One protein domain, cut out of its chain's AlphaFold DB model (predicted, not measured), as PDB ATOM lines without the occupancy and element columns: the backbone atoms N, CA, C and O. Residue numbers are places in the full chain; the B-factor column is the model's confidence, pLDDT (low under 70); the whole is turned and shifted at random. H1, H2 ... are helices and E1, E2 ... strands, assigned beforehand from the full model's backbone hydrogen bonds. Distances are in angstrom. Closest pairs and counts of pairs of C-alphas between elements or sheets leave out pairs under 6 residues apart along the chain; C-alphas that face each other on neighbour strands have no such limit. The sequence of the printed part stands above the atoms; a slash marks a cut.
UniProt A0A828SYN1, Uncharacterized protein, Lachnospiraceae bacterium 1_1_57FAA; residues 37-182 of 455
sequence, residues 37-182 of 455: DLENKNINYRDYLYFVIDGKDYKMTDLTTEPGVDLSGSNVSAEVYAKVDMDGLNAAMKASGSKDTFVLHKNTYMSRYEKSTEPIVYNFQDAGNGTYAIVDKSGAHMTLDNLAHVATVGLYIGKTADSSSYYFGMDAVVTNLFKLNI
ATOM      1  N   ASP A  37     166.435  -2.244 185.880       62.62
ATOM      2  CA  ASP A  37     167.077  -3.560 185.879       62.62
ATOM      3  C   ASP A  37     168.585  -3.518 186.168       62.62
ATOM      4  O   ASP A  37     169.026  -4.268 187.030       62.62
ATOM      5  N   LEU A  38     169.394  -2.658 185.532       68.88
ATOM      6  CA  LEU A  38     170.857  -2.687 185.736       68.88
ATOM      7  C   LEU A  38     171.283  -2.156 187.110       68.88
ATOM      8  O   LEU A  38     172.060  -2.810 187.805       68.88
ATOM      9  N   GLU A  39     170.740  -1.009 187.524       63.12
ATOM     10  CA  GLU A  39     171.068  -0.375 188.808       63.12
ATOM     11  C   GLU A  39     170.665  -1.264 189.992       63.12
ATOM     12  O   GLU A  39     171.491  -1.560 190.855       63.12
ATOM     13  N   ASN A  40     169.441  -1.806 189.980       69.06
ATOM     14  CA  ASN A  40     168.975  -2.739 191.016       69.06
ATOM     15  C   ASN A  40     169.775  -4.053 191.047       69.06
ATOM     16  O   ASN A  40     169.751  -4.766 192.050       69.06
ATOM     17  N   LYS A  41     170.471  -4.391 189.955       74.31
ATOM     18  CA  LYS A  41     171.334  -5.575 189.836       74.31
ATOM     19  C   LYS A  41     172.815  -5.258 190.067       74.31
ATOM     20  O   LYS A  41     173.631  -6.169 189.962       74.31
ATOM     21  N   ASN A  42     173.155  -4.010 190.413       78.12
ATOM     22  CA  ASN A  42     174.523  -3.531 190.613       78.12
ATOM     23  C   ASN A  42     175.434  -3.777 189.389       78.12
ATOM     24  O   ASN A  42     176.603  -4.133 189.531       78.12
ATOM     25  N   ILE A  43     174.883  -3.624 188.180       79.50
ATOM     26  CA  ILE A  43     175.611  -3.767 186.913       79.50
ATOM     27  C   ILE A  43     175.848  -2.377 186.328       79.50
ATOM     28  O   ILE A  43     174.904  -1.628 186.079       79.50
ATOM     29  N   ASN A  44     177.110  -2.040 186.066       81.69
ATOM     30  CA  ASN A  44     177.488  -0.778 185.443       81.69
ATOM     31  C   ASN A  44     177.708  -0.971 183.937       81.69
ATOM     32  O   ASN A  44     178.606  -1.692 183.514       81.69
ATOM     33  N   TYR A  45     176.910  -0.299 183.106       80.75
ATOM     34  CA  TYR A  45     177.031  -0.415 181.648       80.75
ATOM     35  C   TYR A  45     178.394   0.072 181.117       80.75
ATOM     36  O   TYR A  45     178.836  -0.391 180.067       80.75
ATOM     37  N   ARG A  46     179.075   0.980 181.839       85.00
ATOM     38  CA  ARG A  46     180.398   1.515 181.467       85.00
ATOM     39  C   ARG A  46     181.460   0.415 181.389       85.00
ATOM     40  O   ARG A  46     182.437   0.584 180.669       85.00
ATOM     41  N   ASP A  47     181.257  -0.711 182.075       88.88
ATOM     42  CA  ASP A  47     182.175  -1.854 182.034       88.88
ATOM     43  C   ASP A  47     182.126  -2.639 180.715       88.88
ATOM     44  O   ASP A  47     183.050  -3.399 180.413       88.88
ATOM     45  N   TYR A  48     181.069  -2.433 179.926       90.75
ATOM     46  CA  TYR A  48     180.781  -3.169 178.696       90.75
ATOM     47  C   TYR A  48     180.829  -2.292 177.442       90.75
ATOM     48  O   TYR A  48     180.608  -2.796 176.344       90.75
ATOM     49  N   LEU A  49     181.116  -0.994 177.579       92.75
ATOM     50  CA  LEU A  49     181.336  -0.088 176.454       92.75
ATOM     51  C   LEU A  49     182.820   0.239 176.339       92.75
ATOM     52  O   LEU A  49     183.444   0.654 177.312       92.75
ATOM     53  N   TYR A  50     183.358   0.095 175.137       96.12
ATOM     54  CA  TYR A  50     184.740   0.383 174.796       96.12
ATOM     55  C   TYR A  50     184.794   1.360 173.624       96.12
ATOM     56  O   TYR A  50     183.903   1.369 172.772       96.12
ATOM     57  N   PHE A  51     185.865   2.139 173.565       96.44
ATOM     58  CA  PHE A  51     186.193   3.032 172.467       96.44
ATOM     59  C   PHE A  51     187.529   2.616 171.874       96.44
ATOM     60  O   PHE A  51     188.517   2.469 172.592       96.44
ATOM     61  N   VAL A  52     187.548   2.418 170.564       96.06
ATOM     62  CA  VAL A  52     188.751   2.098 169.808       96.06
ATOM     63  C   VAL A  52     189.361   3.413 169.350       96.06
ATOM     64  O   VAL A  52     188.799   4.098 168.494       96.06
ATOM     65  N   ILE A  53     190.499   3.766 169.943       93.88
ATOM     66  CA  ILE A  53     191.244   4.992 169.649       93.88
ATOM     67  C   ILE A  53     192.656   4.571 169.258       93.88
ATOM     68  O   ILE A  53     193.332   3.887 170.025       93.88
ATOM     69  N   ASP A  54     193.090   4.948 168.054       88.81
ATOM     70  CA  ASP A  54     194.414   4.588 167.519       88.81
ATOM     71  C   ASP A  54     194.706   3.071 167.604       88.81
ATOM     72  O   ASP A  54     195.771   2.615 168.022       88.81
ATOM     73  N   GLY A  55     193.689   2.259 167.289       89.31
ATOM     74  CA  GLY A  55     193.766   0.795 167.309       89.31
ATOM     75  C   GLY A  55     193.808   0.147 168.699       89.31
ATOM     76  O   GLY A  55     193.988  -1.067 168.784       89.31
ATOM     77  N   LYS A  56     193.642   0.917 169.782       93.19
ATOM     78  CA  LYS A  56     193.596   0.410 171.161       93.19
ATOM     79  C   LYS A  56     192.186   0.507 171.735       93.19
ATOM     80  O   LYS A  56     191.526   1.532 171.581       93.19
ATOM     81  N   ASP A  57     191.764  -0.546 172.429       95.44
ATOM     82  CA  ASP A  57     190.485  -0.596 173.138       95.44
ATOM     83  C   ASP A  57     190.622   0.107 174.498       95.44
ATOM     84  O   ASP A  57     191.402  -0.320 175.351       95.44
ATOM     85  N   TYR A  58     189.823   1.148 174.723       94.88
ATOM     86  CA  TYR A  58     189.700   1.830 176.008       94.88
ATOM     87  C   TYR A  58     188.307   1.610 176.573       94.88
ATOM     88  O   TYR A  58     187.311   1.966 175.941       94.88
ATOM     89  N   LYS A  59     188.210   1.038 177.771       94.19
ATOM     90  CA  LYS A  59     186.916   0.869 178.431       94.19
ATOM     91  C   LYS A  59     186.360   2.237 178.814       94.19
ATOM     92  O   LYS A  59     187.104   3.123 179.234       94.19
ATOM     93  N   MET A  60     185.042   2.407 178.728       91.00
ATOM     94  CA  MET A  60     184.398   3.662 179.091       91.00
ATOM     95  C   MET A  60     184.788   4.065 180.509       91.00
ATOM     96  O   MET A  60     185.142   5.221 180.689       91.00
ATOM     97  N   THR A  61     184.790   3.151 181.490       89.00
ATOM     98  CA  THR A  61     185.231   3.435 182.873       89.00
ATOM     99  C   THR A  61     186.611   4.079 182.958       89.00
ATOM    100  O   THR A  61     186.761   5.029 183.723       89.00
ATOM    101  N   ASP A  62     187.573   3.618 182.158       89.75
ATOM    102  CA  ASP A  62     188.954   4.115 182.166       89.75
ATOM    103  C   ASP A  62     189.015   5.542 181.615       89.75
ATOM    104  O   ASP A  62     189.718   6.398 182.142       89.75
ATOM    105  N   LEU A  63     188.197   5.831 180.602       89.06
ATOM    106  CA  LEU A  63     188.099   7.161 180.001       89.06
ATOM    107  C   LEU A  63     187.316   8.154 180.853       89.06
ATOM    108  O   LEU A  63     187.225   9.315 180.493       89.06
ATOM    109  N   THR A  64     186.663   7.722 181.924       85.19
ATOM    110  CA  THR A  64     185.625   8.508 182.607       85.19
ATOM    111  C   THR A  64     185.854   8.512 184.130       85.19
ATOM    112  O   THR A  64     184.987   8.902 184.908       85.19
ATOM    113  N   THR A  65     187.055   8.094 184.552       83.62
ATOM    114  CA  THR A  65     187.559   8.076 185.935       83.62
ATOM    115  C   THR A  65     188.972   8.663 185.958       83.62
ATOM    116  O   THR A  65     189.724   8.491 185.003       83.62
ATOM    117  N   GLU A  66     189.348   9.358 187.032       79.06
ATOM    118  CA  GLU A  66     190.707   9.894 187.194       79.06
ATOM    119  C   GLU A  66     191.749   8.771 187.385       79.06
ATOM    120  O   GLU A  66     191.431   7.746 187.997       79.06
ATOM    121  N   PRO A  67     192.993   8.935 186.882       75.75
ATOM    122  CA  PRO A  67     193.576  10.148 186.285       75.75
ATOM    123  C   PRO A  67     193.201  10.399 184.810       75.75
ATOM    124  O   PRO A  67     193.691  11.354 184.216       75.75
ATOM    125  N   GLY A  68     192.332   9.576 184.218       82.31
ATOM    126  CA  GLY A  68     191.982   9.644 182.801       82.31
ATOM    127  C   GLY A  68     193.019   8.983 181.896       82.31
ATOM    128  O   GLY A  68     193.890   8.240 182.353       82.31
ATOM    129  N   VAL A  69     192.908   9.245 180.595       88.25
ATOM    130  CA  VAL A  69     193.782   8.675 179.567       88.25
ATOM    131  C   VAL A  69     194.556   9.786 178.871       88.25
ATOM    132  O   VAL A  69     193.977  10.734 178.332       88.25
ATOM    133  N   ASP A  70     195.880   9.646 178.865       87.38
ATOM    134  CA  ASP A  70     196.764  10.525 178.112       87.38
ATOM    135  C   ASP A  70     196.860  10.073 176.655       87.38
ATOM    136  O   ASP A  70     197.365   8.991 176.353       87.38
ATOM    137  N   LEU A  71     196.341  10.909 175.762       88.56
ATOM    138  CA  LEU A  71     196.355  10.732 174.312       88.56
ATOM    139  C   LEU A  71     197.115  11.887 173.644       88.56
ATOM    140  O   LEU A  71     196.925  12.170 172.457       88.56
ATOM    141  N   SER A  72     197.971  12.583 174.401       84.31
ATOM    142  CA  SER A  72     198.786  13.658 173.858       84.31
ATOM    143  C   SER A  72     199.732  13.101 172.790       84.31
ATOM    144  O   SER A  72     200.427  12.105 172.983       84.31
ATOM    145  N   GLY A  73     199.705  13.717 171.610       81.75
ATOM    146  CA  GLY A  73     200.439  13.239 170.434       81.75
ATOM    147  C   GLY A  73     199.670  12.260 169.538       81.75
ATOM    148  O   GLY A  73     200.153  11.955 168.446       81.75
ATOM    149  N   SER A  74     198.472  11.808 169.927       86.75
ATOM    150  CA  SER A  74     197.565  11.111 169.009       86.75
ATOM    151  C   SER A  74     197.019  12.067 167.940       86.75
ATOM    152  O   SER A  74     196.871  13.270 168.161       86.75
ATOM    153  N   ASN A  75     196.690  11.535 166.761       89.12
ATOM    154  CA  ASN A  75     196.037  12.316 165.712       89.12
ATOM    155  C   ASN A  75     194.599  12.653 166.135       89.12
ATOM    156  O   ASN A  75     193.726  11.787 166.113       89.12
ATOM    157  N   VAL A  76     194.344  13.915 166.489       88.81
ATOM    158  CA  VAL A  76     193.030  14.388 166.964       88.81
ATOM    159  C   VAL A  76     191.908  14.223 165.928       88.81
ATOM    160  O   VAL A  76     190.740  14.119 166.293       88.81
ATOM    161  N   SER A  77     192.252  14.113 164.643       91.62
ATOM    162  CA  SER A  77     191.299  13.862 163.555       91.62
ATOM    163  C   SER A  77     191.065  12.373 163.273       91.62
ATOM    164  O   SER A  77     190.302  12.049 162.367       91.62
ATOM    165  N   ALA A  78     191.727  11.461 163.994       92.88
ATOM    166  CA  ALA A  78     191.521  10.027 163.817       92.88
ATOM    167  C   ALA A  78     190.096   9.626 164.215       92.88
ATOM    168  O   ALA A  78     189.558  10.117 165.210       92.88
ATOM    169  N   GLU A  79     189.505   8.722 163.437       95.94
ATOM    170  CA  GLU A  79     188.167   8.202 163.694       95.94
ATOM    171  C   GLU A  79     188.143   7.332 164.951       95.94
ATOM    172  O   GLU A  79     189.017   6.488 165.165       95.94
ATOM    173  N   VAL A  80     187.104   7.519 165.758       96.94
ATOM    174  CA  VAL A  80     186.835   6.726 166.954       96.94
ATOM    175  C   VAL A  80     185.686   5.772 166.665       96.94
ATOM    176  O   VAL A  80     184.620   6.176 166.196       96.94
ATOM    177  N   TYR A  81     185.890   4.502 167.002       97.25
ATOM    178  CA  TYR A  81     184.860   3.470 166.921       97.25
ATOM    179  C   TYR A  81     184.426   3.057 168.324       97.25
ATOM    180  O   TYR A  81     185.207   3.133 169.269       97.25
ATOM    181  N   ALA A  82     183.194   2.584 168.473       96.88
ATOM    182  CA  ALA A  82     182.718   1.970 169.705       96.88
ATOM    183  C   ALA A  82     182.720   0.444 169.593       96.88
ATOM    184  O   ALA A  82     182.577  -0.122 168.513       96.88
ATOM    185  N   LYS A  83     182.820  -0.243 170.724       95.62
ATOM    186  CA  LYS A  83     182.639  -1.690 170.838       95.62
ATOM    187  C   LYS A  83     181.820  -1.973 172.085       95.62
ATOM    188  O   LYS A  83     182.092  -1.417 173.145       95.62
ATOM    189  N   VAL A  84     180.805  -2.821 171.952       91.94
ATOM    190  CA  VAL A  84     179.900  -3.159 173.055       91.94
ATOM    191  C   VAL A  84     180.008  -4.647 173.349       91.94
ATOM    192  O   VAL A  84     179.685  -5.475 172.499       91.94
ATOM    193  N   ASP A  85     180.451  -4.991 174.556       93.50
ATOM    194  CA  ASP A  85     180.526  -6.368 175.047       93.50
ATOM    195  C   ASP A  85     179.138  -6.856 175.492       93.50
ATOM    196  O   ASP A  85     178.812  -6.949 176.680       93.50
ATOM    197  N   MET A  86     178.283  -7.133 174.506       89.00
ATOM    198  CA  MET A  86     176.932  -7.638 174.750       89.00
ATOM    199  C   MET A  86     176.934  -9.044 175.354       89.00
ATOM    200  O   MET A  86     176.009  -9.378 176.095       89.00
ATOM    201  N   ASP A  87     177.950  -9.862 175.076       92.38
ATOM    202  CA  ASP A  87     178.065 -11.208 175.640       92.38
ATOM    203  C   ASP A  87     178.360 -11.144 177.141       92.38
ATOM    204  O   ASP A  87     177.654 -11.773 177.938       92.38
ATOM    205  N   GLY A  88     179.334 -10.321 177.541       92.94
ATOM    206  CA  GLY A  88     179.651 -10.053 178.939       92.94
ATOM    207  C   GLY A  88     178.479  -9.428 179.694       92.94
ATOM    208  O   GLY A  88     178.148  -9.875 180.797       92.94
ATOM    209  N   LEU A  89     177.787  -8.458 179.085       88.38
ATOM    210  CA  LEU A  89     176.605  -7.840 179.691       88.38
ATOM    211  C   LEU A  89     175.478  -8.865 179.890       88.38
ATOM    212  O   LEU A  89     174.888  -8.943 180.969       88.38
ATOM    213  N   ASN A  90     175.195  -9.691 178.879       87.94
ATOM    214  CA  ASN A  90     174.200 -10.758 178.981       87.94
ATOM    215  C   ASN A  90     174.577 -11.800 180.043       87.94
ATOM    216  O   ASN A  90     173.698 -12.294 180.753       87.94
ATOM    217  N   ALA A  91     175.862 -12.134 180.184       92.81
ATOM    218  CA  ALA A  91     176.337 -13.034 181.229       92.81
ATOM    219  C   ALA A  91     176.093 -12.450 182.633       92.81
ATOM    220  O   ALA A  91     175.561 -13.148 183.500       92.81
ATOM    221  N   ALA A  92     176.389 -11.163 182.844       89.19
ATOM    222  CA  ALA A  92     176.128 -10.473 184.110       89.19
ATOM    223  C   ALA A  92     174.624 -10.353 184.420       89.19
ATOM    224  O   ALA A  92     174.184 -10.590 185.549       89.19
ATOM    225  N   MET A  93     173.807 -10.068 183.405       84.19
ATOM    226  CA  MET A  93     172.348 -10.040 183.531       84.19
ATOM    227  C   MET A  93     171.773 -11.408 183.914       84.19
ATOM    228  O   MET A  93     170.902 -11.494 184.779       84.19
ATOM    229  N   LYS A  94     172.285 -12.498 183.332       89.00
ATOM    230  CA  LYS A  94     171.894 -13.867 183.710       89.00
ATOM    231  C   LYS A  94     172.327 -14.212 185.133       89.00
ATOM    232  O   LYS A  94     171.528 -14.755 185.893       89.00
ATOM    233  N   ALA A  95     173.555 -13.860 185.519       89.75
ATOM    234  CA  ALA A  95     174.073 -14.090 186.871       89.75
ATOM    235  C   ALA A  95     173.255 -13.356 187.951       89.75
ATOM    236  O   ALA A  95     173.076 -13.866 189.053       89.75
ATOM    237  N   SER A  96     172.688 -12.199 187.610       84.56
ATOM    238  CA  SER A  96     171.773 -11.424 188.459       84.56
ATOM    239  C   SER A  96     170.292 -11.822 188.302       84.56
ATOM    240  O   SER A  96     169.390 -11.095 188.729       84.56
ATOM    241  N   GLY A  97     170.014 -12.979 187.691       86.06
ATOM    242  CA  GLY A  97     168.691 -13.604 187.638       86.06
ATOM    243  C   GLY A  97     167.783 -13.165 186.485       86.06
ATOM    244  O   GLY A  97     166.595 -13.490 186.510       86.06
ATOM    245  N   SER A  98     168.289 -12.430 185.488       82.19
ATOM    246  CA  SER A  98     167.526 -12.154 184.263       82.19
ATOM    247  C   SER A  98     167.360 -13.418 183.412       82.19
ATOM    248  O   SER A  98     168.275 -14.235 183.303       82.19
ATOM    249  N   LYS A  99     166.190 -13.567 182.782       83.25
ATOM    250  CA  LYS A  99     165.887 -14.640 181.814       83.25
ATOM    251  C   LYS A  99     165.956 -14.168 180.363       83.25
ATOM    252  O   LYS A  99     165.867 -14.990 179.454       83.25
ATOM    253  N   ASP A 100     166.093 -12.863 180.168       82.31
ATOM    254  CA  ASP A 100     166.075 -12.234 178.857       82.31
ATOM    255  C   ASP A 100     167.476 -12.210 178.239       82.31
ATOM    256  O   ASP A 100     168.491 -12.179 178.942       82.31
ATOM    257  N   THR A 101     167.510 -12.196 176.907       83.75
ATOM    258  CA  THR A 101     168.710 -11.897 176.125       83.75
ATOM    259  C   THR A 101     168.566 -10.502 175.539       83.75
ATOM    260  O   THR A 101     167.523 -10.148 174.980       83.75
ATOM    261  N   PHE A 102     169.627  -9.722 175.674       83.06
ATOM    262  CA  PHE A 102     169.690  -8.319 175.320       83.06
ATOM    263  C   PHE A 102     170.577  -8.100 174.095       83.06
ATOM    264  O   PHE A 102     171.584  -8.787 173.916       83.06
ATOM    265  N   VAL A 103     170.217  -7.118 173.269       85.88
ATOM    266  CA  VAL A 103     170.949  -6.702 172.063       85.88
ATOM    267  C   VAL A 103     171.057  -5.182 172.010       85.88
ATOM    268  O   VAL A 103     170.157  -4.477 172.468       85.88
ATOM    269  N   LEU A 104     172.141  -4.660 171.433       86.69
ATOM    270  CA  LEU A 104     172.276  -3.220 171.224       86.69
ATOM    271  C   LEU A 104     171.214  -2.736 170.228       86.69
ATOM    272  O   LEU A 104     171.026  -3.311 169.156       86.69
ATOM    273  N   HIS A 105     170.509  -1.672 170.584       85.25
ATOM    274  CA  HIS A 105     169.475  -1.077 169.756       85.25
ATOM    275  C   HIS A 105     170.042   0.089 168.937       85.25
ATOM    276  O   HIS A 105     170.862   0.873 169.420       85.25
ATOM    277  N   LYS A 106     169.527   0.264 167.714       83.81
ATOM    278  CA  LYS A 106     169.958   1.300 166.755       83.81
ATOM    279  C   LYS A 106     169.804   2.750 167.237       83.81
ATOM    280  O   LYS A 106     170.390   3.650 166.656       83.81
ATOM    281  N   ASN A 107     169.003   2.977 168.280       85.19
ATOM    282  CA  ASN A 107     168.817   4.307 168.876       85.19
ATOM    283  C   ASN A 107     169.956   4.693 169.831       85.19
ATOM    284  O   ASN A 107     169.926   5.789 170.380       85.19
ATOM    285  N   THR A 108     170.932   3.806 170.052       88.50
ATOM    286  CA  THR A 108     172.149   4.126 170.805       88.50
ATOM    287  C   THR A 108     172.810   5.369 170.228       88.50
ATOM    288  O   THR A 108     172.956   5.499 169.006       88.50
ATOM    289  N   TYR A 109     173.165   6.297 171.113       90.56
ATOM    290  CA  TYR A 109     173.683   7.591 170.717       90.56
ATOM    291  C   TYR A 109     174.700   8.162 171.705       90.56
ATOM    292  O   TYR A 109     174.755   7.797 172.880       90.56
ATOM    293  N   MET A 110     175.478   9.118 171.213       91.31
ATOM    294  CA  MET A 110     176.300  10.030 172.002       91.31
ATOM    295  C   MET A 110     175.982  11.455 171.583       91.31
ATOM    296  O   MET A 110     175.548  11.681 170.453       91.31
ATOM    297  N   SER A 111     176.182  12.425 172.469       88.62
ATOM    298  CA  SER A 111     176.044  13.819 172.062       88.62
ATOM    299  C   SER A 111     177.089  14.734 172.671       88.62
ATOM    300  O   SER A 111     177.569  14.510 173.783       88.62
ATOM    301  N   ARG A 112     177.426  15.775 171.911       85.69
ATOM    302  CA  ARG A 112     178.266  16.900 172.330       85.69
ATOM    303  C   ARG A 112     177.542  18.210 172.048       85.69
ATOM    304  O   ARG A 112     176.589  18.238 171.272       85.69
ATOM    305  N   TYR A 113     178.020  19.293 172.643       76.06
ATOM    306  CA  TYR A 113     177.445  20.625 172.476       76.06
ATOM    307  C   TYR A 113     178.506  21.567 171.902       76.06
ATOM    308  O   TYR A 113     179.618  21.629 172.419       76.06
ATOM    309  N   GLU A 114     178.156  22.305 170.846       66.94
ATOM    310  CA  GLU A 114     178.990  23.360 170.250       66.94
ATOM    311  C   GLU A 114     178.270  24.698 170.387       66.94
ATOM    312  O   GLU A 114     177.337  24.913 169.623       66.94
ATOM    313  N   LYS A 115     178.653  25.582 171.329       58.00
ATOM    314  CA  LYS A 115     178.152  26.978 171.533       58.00
ATOM    315  C   LYS A 115     176.620  27.220 171.491       58.00
ATOM    316  O   LYS A 115     176.155  28.344 171.644       58.00
ATOM    317  N   SER A 116     175.825  26.186 171.270       49.56
ATOM    318  CA  SER A 116     174.416  26.178 170.911       49.56
ATOM    319  C   SER A 116     173.657  25.380 171.954       49.56
ATOM    320  O   SER A 116     174.192  24.484 172.607       49.56
ATOM    321  N   THR A 117     172.376  25.704 172.084       58.12
ATOM    322  CA  THR A 117     171.442  24.946 172.920       58.12
ATOM    323  C   THR A 117     171.087  23.586 172.308       58.12
ATOM    324  O   THR A 117     170.550  22.732 173.012       58.12
ATOM    325  N   GLU A 118     171.403  23.358 171.028       75.38
ATOM    326  CA  GLU A 118     171.137  22.094 170.338       75.38
ATOM    327  C   GLU A 118     172.359  21.157 170.354       75.38
ATOM    328  O   GLU A 118     173.442  21.555 169.916       75.38
ATOM    329  N   PRO A 119     172.203  19.900 170.814       85.31
ATOM    330  CA  PRO A 119     173.279  18.919 170.792       85.31
ATOM    331  C   PRO A 119     173.557  18.397 169.379       85.31
ATOM    332  O   PRO A 119     172.646  18.112 168.597       85.31
ATOM    333  N   ILE A 120     174.832  18.150 169.090       89.06
ATOM    334  CA  ILE A 120     175.257  17.327 167.959       89.06
ATOM    335  C   ILE A 120     175.169  15.871 168.404       89.06
ATOM    336  O   ILE A 120     175.915  15.433 169.280       89.06
ATOM    337  N   VAL A 121     174.233  15.135 167.806       92.44
ATOM    338  CA  VAL A 121     173.966  13.727 168.113       92.44
ATOM    339  C   VAL A 121     174.699  12.826 167.129       92.44
ATOM    340  O   VAL A 121     174.624  13.025 165.916       92.44
ATOM    341  N   TYR A 122     175.358  11.809 167.673       95.50
ATOM    342  CA  TYR A 122     176.011  10.733 166.947       95.50
ATOM    343  C   TYR A 122     175.312   9.410 167.240       95.50
ATOM    344  O   TYR A 122     175.011   9.122 168.396       95.50
ATOM    345  N   ASN A 123     175.095   8.580 166.224       94.88
ATOM    346  CA  ASN A 123     174.517   7.246 166.351       94.88
ATOM    347  C   ASN A 123     175.541   6.158 166.043       94.88
ATOM    348  O   ASN A 123     176.510   6.376 165.318       94.88
ATOM    349  N   PHE A 124     175.304   4.971 166.601       94.38
ATOM    350  CA  PHE A 124     176.185   3.821 166.423       94.38
ATOM    351  C   PHE A 124     175.727   3.030 165.200       94.38
ATOM    352  O   PHE A 124     174.589   2.557 165.150       94.38
ATOM    353  N   GLN A 125     176.611   2.882 164.219       93.94
ATOM    354  CA  GLN A 125     176.379   2.110 163.002       93.94
ATOM    355  C   GLN A 125     177.313   0.908 162.978       93.94
ATOM    356  O   GLN A 125     178.522   1.066 163.093       93.94
ATOM    357  N   ASP A 126     176.754  -0.293 162.858       92.25
ATOM    358  CA  ASP A 126     177.531  -1.535 162.824       92.25
ATOM    359  C   ASP A 126     178.511  -1.531 161.638       92.25
ATOM    360  O   ASP A 126     178.104  -1.353 160.489       92.25
ATOM    361  N   ALA A 127     179.802  -1.711 161.929       91.50
ATOM    362  CA  ALA A 127     180.873  -1.732 160.937       91.50
ATOM    363  C   ALA A 127     181.171  -3.148 160.397       91.50
ATOM    364  O   ALA A 127     182.035  -3.312 159.536       91.50
ATOM    365  N   GLY A 128     180.479  -4.188 160.882       88.50
ATOM    366  CA  GLY A 128     180.603  -5.567 160.393       88.50
ATOM    367  C   GLY A 128     181.857  -6.316 160.861       88.50
ATOM    368  O   GLY A 128     182.116  -7.430 160.411       88.50
ATOM    369  N   ASN A 129     182.635  -5.731 161.771       89.06
ATOM    370  CA  ASN A 129     183.871  -6.292 162.333       89.06
ATOM    371  C   ASN A 129     183.837  -6.375 163.874       89.06
ATOM    372  O   ASN A 129     184.880  -6.509 164.514       89.06
ATOM    373  N   GLY A 130     182.645  -6.276 164.472       88.12
ATOM    374  CA  GLY A 130     182.462  -6.236 165.924       88.12
ATOM    375  C   GLY A 130     182.656  -4.851 166.550       88.12
ATOM    376  O   GLY A 130     182.644  -4.742 167.778       88.12
ATOM    377  N   THR A 131     182.819  -3.801 165.738       94.88
ATOM    378  CA  THR A 131     182.787  -2.403 166.182       94.88
ATOM    379  C   THR A 131     181.625  -1.641 165.546       94.88
ATOM    380  O   THR A 131     180.961  -2.108 164.619       94.88
ATOM    381  N   TYR A 132     181.373  -0.449 166.073       96.06
ATOM    382  CA  TYR A 132     180.382   0.492 165.594       96.06
ATOM    383  C   TYR A 132     181.081   1.790 165.198       96.06
ATOM    384  O   TYR A 132     181.785   2.388 166.013       96.06
ATOM    385  N   ALA A 133     180.867   2.246 163.968       96.31
ATOM    386  CA  ALA A 133     181.166   3.619 163.597       96.31
ATOM    387  C   ALA A 133     180.240   4.554 164.384       96.31
ATOM    388  O   ALA A 133     179.039   4.299 164.508       96.31
ATOM    389  N   ILE A 134     180.793   5.629 164.936       96.81
ATOM    390  CA  ILE A 134     180.034   6.633 165.681       96.81
ATOM    391  C   ILE A 134     179.866   7.822 164.744       96.81
ATOM    392  O   ILE A 134     180.839   8.522 164.483       96.81
ATOM    393  N   VAL A 135     178.672   8.042 164.197       96.25
ATOM    394  CA  VAL A 135     178.491   9.006 163.099       96.25
ATOM    395  C   VAL A 135     177.374  10.000 163.364       96.25
ATOM    396  O   VAL A 135     176.360   9.655 163.968       96.25
ATOM    397  N   ASP A 136     177.555  11.238 162.912       94.50
ATOM    398  CA  ASP A 136     176.531  12.275 163.020       94.50
ATOM    399  C   ASP A 136     175.420  12.120 161.961       94.50
ATOM    400  O   ASP A 136     175.428  11.214 161.124       94.50
ATOM    401  N   LYS A 137     174.455  13.049 161.960       91.31
ATOM    402  CA  LYS A 137     173.342  13.070 160.990       91.31
ATOM    403  C   LYS A 137     173.773  13.165 159.518       91.31
ATOM    404  O   LYS A 137     172.972  12.848 158.642       91.31
ATOM    405  N   SER A 138     174.980  13.659 159.241       93.50
ATOM    406  CA  SER A 138     175.547  13.756 157.891       93.50
ATOM    407  C   SER A 138     176.306  12.492 157.474       93.50
ATOM    408  O   SER A 138     176.647  12.351 156.302       93.50
ATOM    409  N   GLY A 139     176.532  11.567 158.413       92.75
ATOM    410  CA  GLY A 139     177.372  10.388 158.232       92.75
ATOM    411  C   GLY A 139     178.851  10.647 158.520       92.75
ATOM    412  O   GLY A 139     179.669   9.767 158.268       92.75
ATOM    413  N   ALA A 140     179.215  11.824 159.039       95.31
ATOM    414  CA  ALA A 140     180.593  12.117 159.409       95.31
ATOM    415  C   ALA A 140     180.979  11.338 160.671       95.31
ATOM    416  O   ALA A 140     180.232  11.313 161.653       95.31
ATOM    417  N   HIS A 141     182.155  10.716 160.641       95.62
ATOM    418  CA  HIS A 141     182.669   9.928 161.753       95.62
ATOM    419  C   HIS A 141     183.085  10.828 162.922       95.62
ATOM    420  O   HIS A 141     183.614  11.929 162.748       95.62
ATOM    421  N   MET A 142     182.858  10.343 164.139       95.31
ATOM    422  CA  MET A 142     183.404  10.928 165.351       95.31
ATOM    423  C   MET A 142     184.924  10.841 165.302       95.31
ATOM    424  O   MET A 142     185.492   9.782 165.042       95.31
ATOM    425  N   THR A 143     185.572  11.961 165.578       94.69
ATOM    426  CA  THR A 143     187.022  12.057 165.717       94.69
ATOM    427  C   THR A 143     187.409  12.021 167.189       94.69
ATOM    428  O   THR A 143     186.559  12.198 168.066       94.69
ATOM    429  N   LEU A 144     188.696  11.831 167.474       91.62
ATOM    430  CA  LEU A 144     189.225  11.937 168.833       91.62
ATOM    431  C   LEU A 144     188.967  13.328 169.449       91.62
ATOM    432  O   LEU A 144     188.603  13.420 170.619       91.62
ATOM    433  N   ASP A 145     189.075  14.387 168.650       87.56
ATOM    434  CA  ASP A 145     188.695  15.749 169.040       87.56
ATOM    435  C   ASP A 145     187.219  15.822 169.468       87.56
ATOM    436  O   ASP A 145     186.890  16.195 170.592       87.56
ATOM    437  N   ASN A 146     186.313  15.327 168.617       89.88
ATOM    438  CA  ASN A 146     184.881  15.295 168.912       89.88
ATOM    439  C   ASN A 146     184.551  14.457 170.155       89.88
ATOM    440  O   ASN A 146     183.638  14.820 170.899       89.88
ATOM    441  N   LEU A 147     185.275  13.352 170.378       91.06
ATOM    442  CA  LEU A 147     185.104  12.484 171.542       91.06
ATOM    443  C   LEU A 147     185.386  13.238 172.843       91.06
ATOM    444  O   LEU A 147     184.616  13.094 173.792       91.06
ATOM    445  N   ALA A 148     186.436  14.065 172.885       86.00
ATOM    446  CA  ALA A 148     186.750  14.867 174.066       86.00
ATOM    447  C   ALA A 148     185.588  15.790 174.454       86.00
ATOM    448  O   ALA A 148     185.341  15.996 175.635       86.00
ATOM    449  N   HIS A 149     184.804  16.252 173.479       83.19
ATOM    450  CA  HIS A 149     183.667  17.144 173.694       83.19
ATOM    451  C   HIS A 149     182.346  16.454 174.076       83.19
ATOM    452  O   HIS A 149     181.339  17.135 174.294       83.19
ATOM    453  N   VAL A 150     182.305  15.122 174.141       87.88
ATOM    454  CA  VAL A 150     181.073  14.381 174.438       87.88
ATOM    455  C   VAL A 150     180.591  14.683 175.853       87.88
ATOM    456  O   VAL A 150     181.342  14.606 176.820       87.88
ATOM    457  N   ALA A 151     179.298  14.983 175.963       80.19
ATOM    458  CA  ALA A 151     178.639  15.321 177.217       80.19
ATOM    459  C   ALA A 151     177.556  14.315 177.627       80.19
ATOM    460  O   ALA A 151     177.164  14.294 178.793       80.19
ATOM    461  N   THR A 152     177.069  13.477 176.702       84.94
ATOM    462  CA  THR A 152     176.130  12.386 177.011       84.94
ATOM    463  C   THR A 152     176.449  11.111 176.233       84.94
ATOM    464  O   THR A 152     176.914  11.150 175.092       84.94
ATOM    465  N   VAL A 153     176.161   9.966 176.856       86.94
ATOM    466  CA  VAL A 153     176.251   8.631 176.249       86.94
ATOM    467  C   VAL A 153     174.993   7.860 176.633       86.94
ATOM    468  O   VAL A 153     174.774   7.570 177.812       86.94
ATOM    469  N   GLY A 154     174.168   7.534 175.641       84.12
ATOM    470  CA  GLY A 154     172.938   6.770 175.804       84.12
ATOM    471  C   GLY A 154     173.029   5.427 175.091       84.12
ATOM    472  O   GLY A 154     172.916   5.381 173.866       84.12
ATOM    473  N   LEU A 155     173.174   4.328 175.839       83.44
ATOM    474  CA  LEU A 155     173.053   2.986 175.272       83.44
ATOM    475  C   LEU A 155     171.588   2.555 175.305       83.44
ATOM    476  O   LEU A 155     170.976   2.412 176.362       83.44
ATOM    477  N   TYR A 156     171.011   2.324 174.131       82.25
ATOM    478  CA  TYR A 156     169.703   1.684 174.048       82.25
ATOM    479  C   TYR A 156     169.923   0.197 173.860       82.25
ATOM    480  O   TYR A 156     170.630  -0.221 172.946       82.25
ATOM    481  N   ILE A 157     169.290  -0.605 174.704       78.12
ATOM    482  CA  ILE A 157     169.406  -2.056 174.669       78.12
ATOM    483  C   ILE A 157     167.997  -2.632 174.559       78.12
ATOM    484  O   ILE A 157     167.129  -2.355 175.383       78.12
ATOM    485  N   GLY A 158     167.748  -3.403 173.504       74.69
ATOM    486  CA  GLY A 158     166.483  -4.102 173.285       74.69
ATOM    487  C   GLY A 158     166.537  -5.529 173.812       74.69
ATOM    488  O   GLY A 158     167.616  -6.118 173.913       74.69
ATOM    489  N   LYS A 159     165.377  -6.113 174.116       76.88
ATOM    490  CA  LYS A 159     165.276  -7.565 174.307       76.88
ATOM    491  C   LYS A 159     165.126  -8.228 172.945       76.88
ATOM    492  O   LYS A 159     164.435  -7.722 172.073       76.88
ATOM    493  N   THR A 160     165.739  -9.390 172.746       70.38
ATOM    494  CA  THR A 160     165.597 -10.125 171.475       70.38
ATOM    495  C   THR A 160     164.160 -10.618 171.245       70.38
ATOM    496  O   THR A 160     163.755 -10.836 170.106       70.38
ATOM    497  N   ALA A 161     163.395 -10.818 172.323       58.19
ATOM    498  CA  ALA A 161     162.072 -11.439 172.300       58.19
ATOM    499  C   ALA A 161     160.898 -10.453 172.148       58.19
ATOM    500  O   ALA A 161     159.768 -10.898 171.942       58.19
ATOM    501  N   ASP A 162     161.129  -9.142 172.246       59.56
ATOM    502  CA  ASP A 162     160.087  -8.126 172.108       59.56
ATOM    503  C   ASP A 162     160.614  -6.862 171.408       59.56
ATOM    504  O   ASP A 162     161.813  -6.658 171.249       59.56
ATOM    505  N   SER A 163     159.710  -6.010 170.924       59.44
ATOM    506  CA  SER A 163     160.070  -4.729 170.302       59.44
ATOM    507  C   SER A 163     160.357  -3.625 171.327       59.44
ATOM    508  O   SER A 163     160.471  -2.454 170.950       59.44
ATOM    509  N   SER A 164     160.436  -3.958 172.621       63.19
ATOM    510  CA  SER A 164     160.696  -2.975 173.664       63.19
ATOM    511  C   SER A 164     162.192  -2.666 173.730       63.19
ATOM    512  O   SER A 164     163.050  -3.548 173.660       63.19
ATOM    513  N   SER A 165     162.514  -1.377 173.828       63.16
ATOM    514  CA  SER A 165     163.883  -0.920 174.050       63.16
ATOM    515  C   SER A 165     163.972  -0.297 175.431       63.16
ATOM    516  O   SER A 165     163.143   0.533 175.808       63.16
ATOM    517  N   TYR A 166     164.974  -0.728 176.183       67.19
ATOM    518  CA  TYR A 166     165.332  -0.166 177.470       67.19
ATOM    519  C   TYR A 166     166.465   0.826 177.266       67.19
ATOM    520  O   TYR A 166     167.371   0.623 176.452       67.19
ATOM    521  N   TYR A 167     166.389   1.923 178.004       65.12
ATOM    522  CA  TYR A 167     167.419   2.942 178.009       65.12
ATOM    523  C   TYR A 167     168.371   2.695 179.177       65.12
ATOM    524  O   TYR A 167     167.935   2.650 180.329       65.12
ATOM    525  N   PHE A 168     169.662   2.572 178.876       66.31
ATOM    526  CA  PHE A 168     170.728   2.458 179.861       66.31
ATOM    527  C   PHE A 168     171.828   3.461 179.519       66.31
ATOM    528  O   PHE A 168     172.581   3.300 178.564       66.31
ATOM    529  N   GLY A 169     171.916   4.544 180.276       62.84
ATOM    530  CA  GLY A 169     172.864   5.597 179.952       62.84
ATOM    531  C   GLY A 169     172.728   6.818 180.833       62.84
ATOM    532  O   GLY A 169     171.944   6.857 181.787       62.84
ATOM    533  N   MET A 170     173.529   7.818 180.494       62.56
ATOM    534  CA  MET A 170     173.558   9.099 181.171       62.56
ATOM    535  C   MET A 170     172.660  10.084 180.418       62.56
ATOM    536  O   MET A 170     172.977  10.481 179.298       62.56
ATOM    537  N   ASP A 171     171.545  10.460 181.047       54.06
ATOM    538  CA  ASP A 171     170.567  11.420 180.500       54.06
ATOM    539  C   ASP A 171     170.835  12.858 180.985       54.06
ATOM    540  O   ASP A 171     170.221  13.819 180.531       54.06
ATOM    541  N   ALA A 172     171.797  13.027 181.899       59.00
ATOM    542  CA  ALA A 172     172.307  14.332 182.291       59.00
ATOM    543  C   ALA A 172     173.479  14.749 181.397       59.00
ATOM    544  O   ALA A 172     174.358  13.946 181.089       59.00
ATOM    545  N   VAL A 173     173.515  16.029 181.035       68.00
ATOM    546  CA  VAL A 173     174.672  16.650 180.385       68.00
ATOM    547  C   VAL A 173     175.796  16.763 181.410       68.00
ATOM    548  O   VAL A 173     175.637  17.442 182.422       68.00
ATOM    549  N   VAL A 174     176.927  16.107 181.146       72.75
ATOM    550  CA  VAL A 174     178.118  16.174 182.000       72.75
ATOM    551  C   VAL A 174     179.251  16.834 181.235       72.75
ATOM    552  O   VAL A 174     179.710  16.334 180.212       72.75
ATOM    553  N   THR A 175     179.715  17.970 181.747       69.69
ATOM    554  CA  THR A 175     180.934  18.623 181.267       69.69
ATOM    555  C   THR A 175     182.137  17.746 181.577       69.69
ATOM    556  O   THR A 175     182.229  17.215 182.687       69.69
ATOM    557  N   ASN A 176     183.075  17.627 180.634       70.69
ATOM    558  CA  ASN A 176     184.272  16.804 180.819       70.69
ATOM    559  C   ASN A 176     183.934  15.351 181.202       70.69
ATOM    560  O   ASN A 176     184.468  14.816 182.182       70.69
ATOM    561  N   LEU A 177     182.981  14.740 180.487       82.62
ATOM    562  CA  LEU A 177     182.591  13.355 180.735       82.62
ATOM    563  C   LEU A 177     183.800  12.432 180.574       82.62
ATOM    564  O   LEU A 177     184.124  11.675 181.490       82.62
ATOM    565  N   PHE A 178     184.469  12.515 179.424       86.06
ATOM    566  CA  PHE A 178     185.692  11.768 179.189       86.06
ATOM    567  C   PHE A 178     186.913  12.568 179.639       86.06
ATOM    568  O   PHE A 178     187.166  13.666 179.159       86.06
ATOM    569  N   LYS A 179     187.694  11.976 180.538       84.50
ATOM    570  CA  LYS A 179     188.971  12.474 181.039       84.50
ATOM    571  C   LYS A 179     190.069  12.142 180.028       84.50
ATOM    572  O   LYS A 179     190.827  11.193 180.219       84.50
ATOM    573  N   LEU A 180     190.101  12.880 178.917       85.81
ATOM    574  CA  LEU A 180     191.080  12.699 177.840       85.81
ATOM    575  C   LEU A 180     192.036  13.886 177.788       85.81
ATOM    576  O   LEU A 180     191.607  15.031 177.655       85.81
ATOM    577  N   ASN A 181     193.337  13.615 177.793       82.44
ATOM    578  CA  ASN A 181     194.328  14.621 177.431       82.44
ATOM    579  C   ASN A 181     194.672  14.486 175.943       82.44
ATOM    580  O   ASN A 181     195.513  13.669 175.589       82.44
ATOM    581  N   ILE A 182     194.013  15.262 175.076       81.25
ATOM    582  CA  ILE A 182     194.235  15.228 173.614       81.25
ATOM    583  C   ILE A 182     195.045  16.423 173.085       81.25
ATOM    584  O   ILE A 182     195.838  16.271 172.161       81.25
TER     585      ILE A 182
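This is residues 37 to 182 of the 455 residues of an uncharacterized protein of Lachnospiraceae bacterium 1_1_57FAA (UniProt A0A828SYN1). One strongly twisted sheet of nine strands bends round into an open trough: E2, E1 and E3 make one wall, E7 and E6 the turn, and E5, E8, E9 and E4 the other wall. The trough does not close to a barrel, and H2 and H3 sit near its opposite ends, H2 beside E4. The printed part has 146 residues with, along the chain, E1 E2 H1 E3 H2 E4 E5 E6 E7 H3 E8 E9, and its neighbour strands are antiparallel. The class is mixed, helices and strands, with 68 residues, under half, in named elements. The whole is compact, with a radius of gyration of the C-alphas of 15.2 A and spans of 45 by 32 by 31 A.

Go first to E1, residues 49 to 53, and E2, residues 56 to 59, an antiparallel hairpin at 150 degrees; N 51 and O 58 are 2.8 A apart, within hydrogen-bond range. On the other side of E1 find E3, residues 81 to 84, antiparallel at 155 degrees, with N 50 and O 83 at 2.8 A. E3 is the antiparallel neighbour of E7, residues 132 to 136, at 126 degrees, with N 82 and O 132 at 2.8 A. E5, residues 109 to 113, E6, residues 119 to 126, and E7 make a meander, each strand the antiparallel neighbour of the one before. In its hairpins, N 110 and O 122 of E5 and E6 are 2.9 A apart, and N 123 and O 135 of E6 and E7 2.8 A. On the other side of E5 look for E8, residues 150 to 159, with N 109 and O 154 at 2.9 A. E8 has three neighbours in this branched sheet, and the pairing is staggered. E5 pairs with its residues 150 to 154, while E4, residues 102 to 104, lies on the same side beside 157 to 159, with N 103 and O 158 at 2.9 A. On the other side E9, residues 165 to 169, forms a hairpin with E8, with N 157 and O 166 at 2.9 A. E1 and E8 are apart. H1, residues 60 to 63, is on the sheet at a height of 7.7 A and lies only just over E1, with 3 of its C-alphas; the closest C-alphas are those of Tyr 50 and Met 60, 5.4 A. H2, residues 86 to 95, only grazes the sheet, and its closest C-alphas to E4 are Asn 90 and Phe 102, 6.3 A. H3, residues 144 to 148, stands at the sheet's level, its height 3.4 A. In H2 and H3 every O i to N i+4 pair is within hydrogen-bond range; H1 is too short for such a pair.

Find C-alpha 49 at (181.336, -0.088, 176.454), where E1 begins its 13.0 A. E2, H1 and E3 are shorter; H2 then runs 14.0 A from C-alpha 86 at (176.932, -7.638, 174.750). After the three residues of E4, E5 measures 13.7 A, E6 22.4 A and E7 12.7 A. Past the five residues of H3, E8 runs 27.0 A, and E9 runs 12.6 A to C-alpha 169 at (172.864, 5.597, 179.952).

The C-alphas farthest apart are those of Gly 73 and Lys 99, 45.8 A. The printed part has no cut. The link from H1 to E3 is long, with 17 residues; within it residues 69 to 70 pair, parallel, with residues 180 to 181. Mean pLDDT of the printed part is 84.1; it is under 70 at residues 37 to 40, 114 to 117, 161 to 173 and 175.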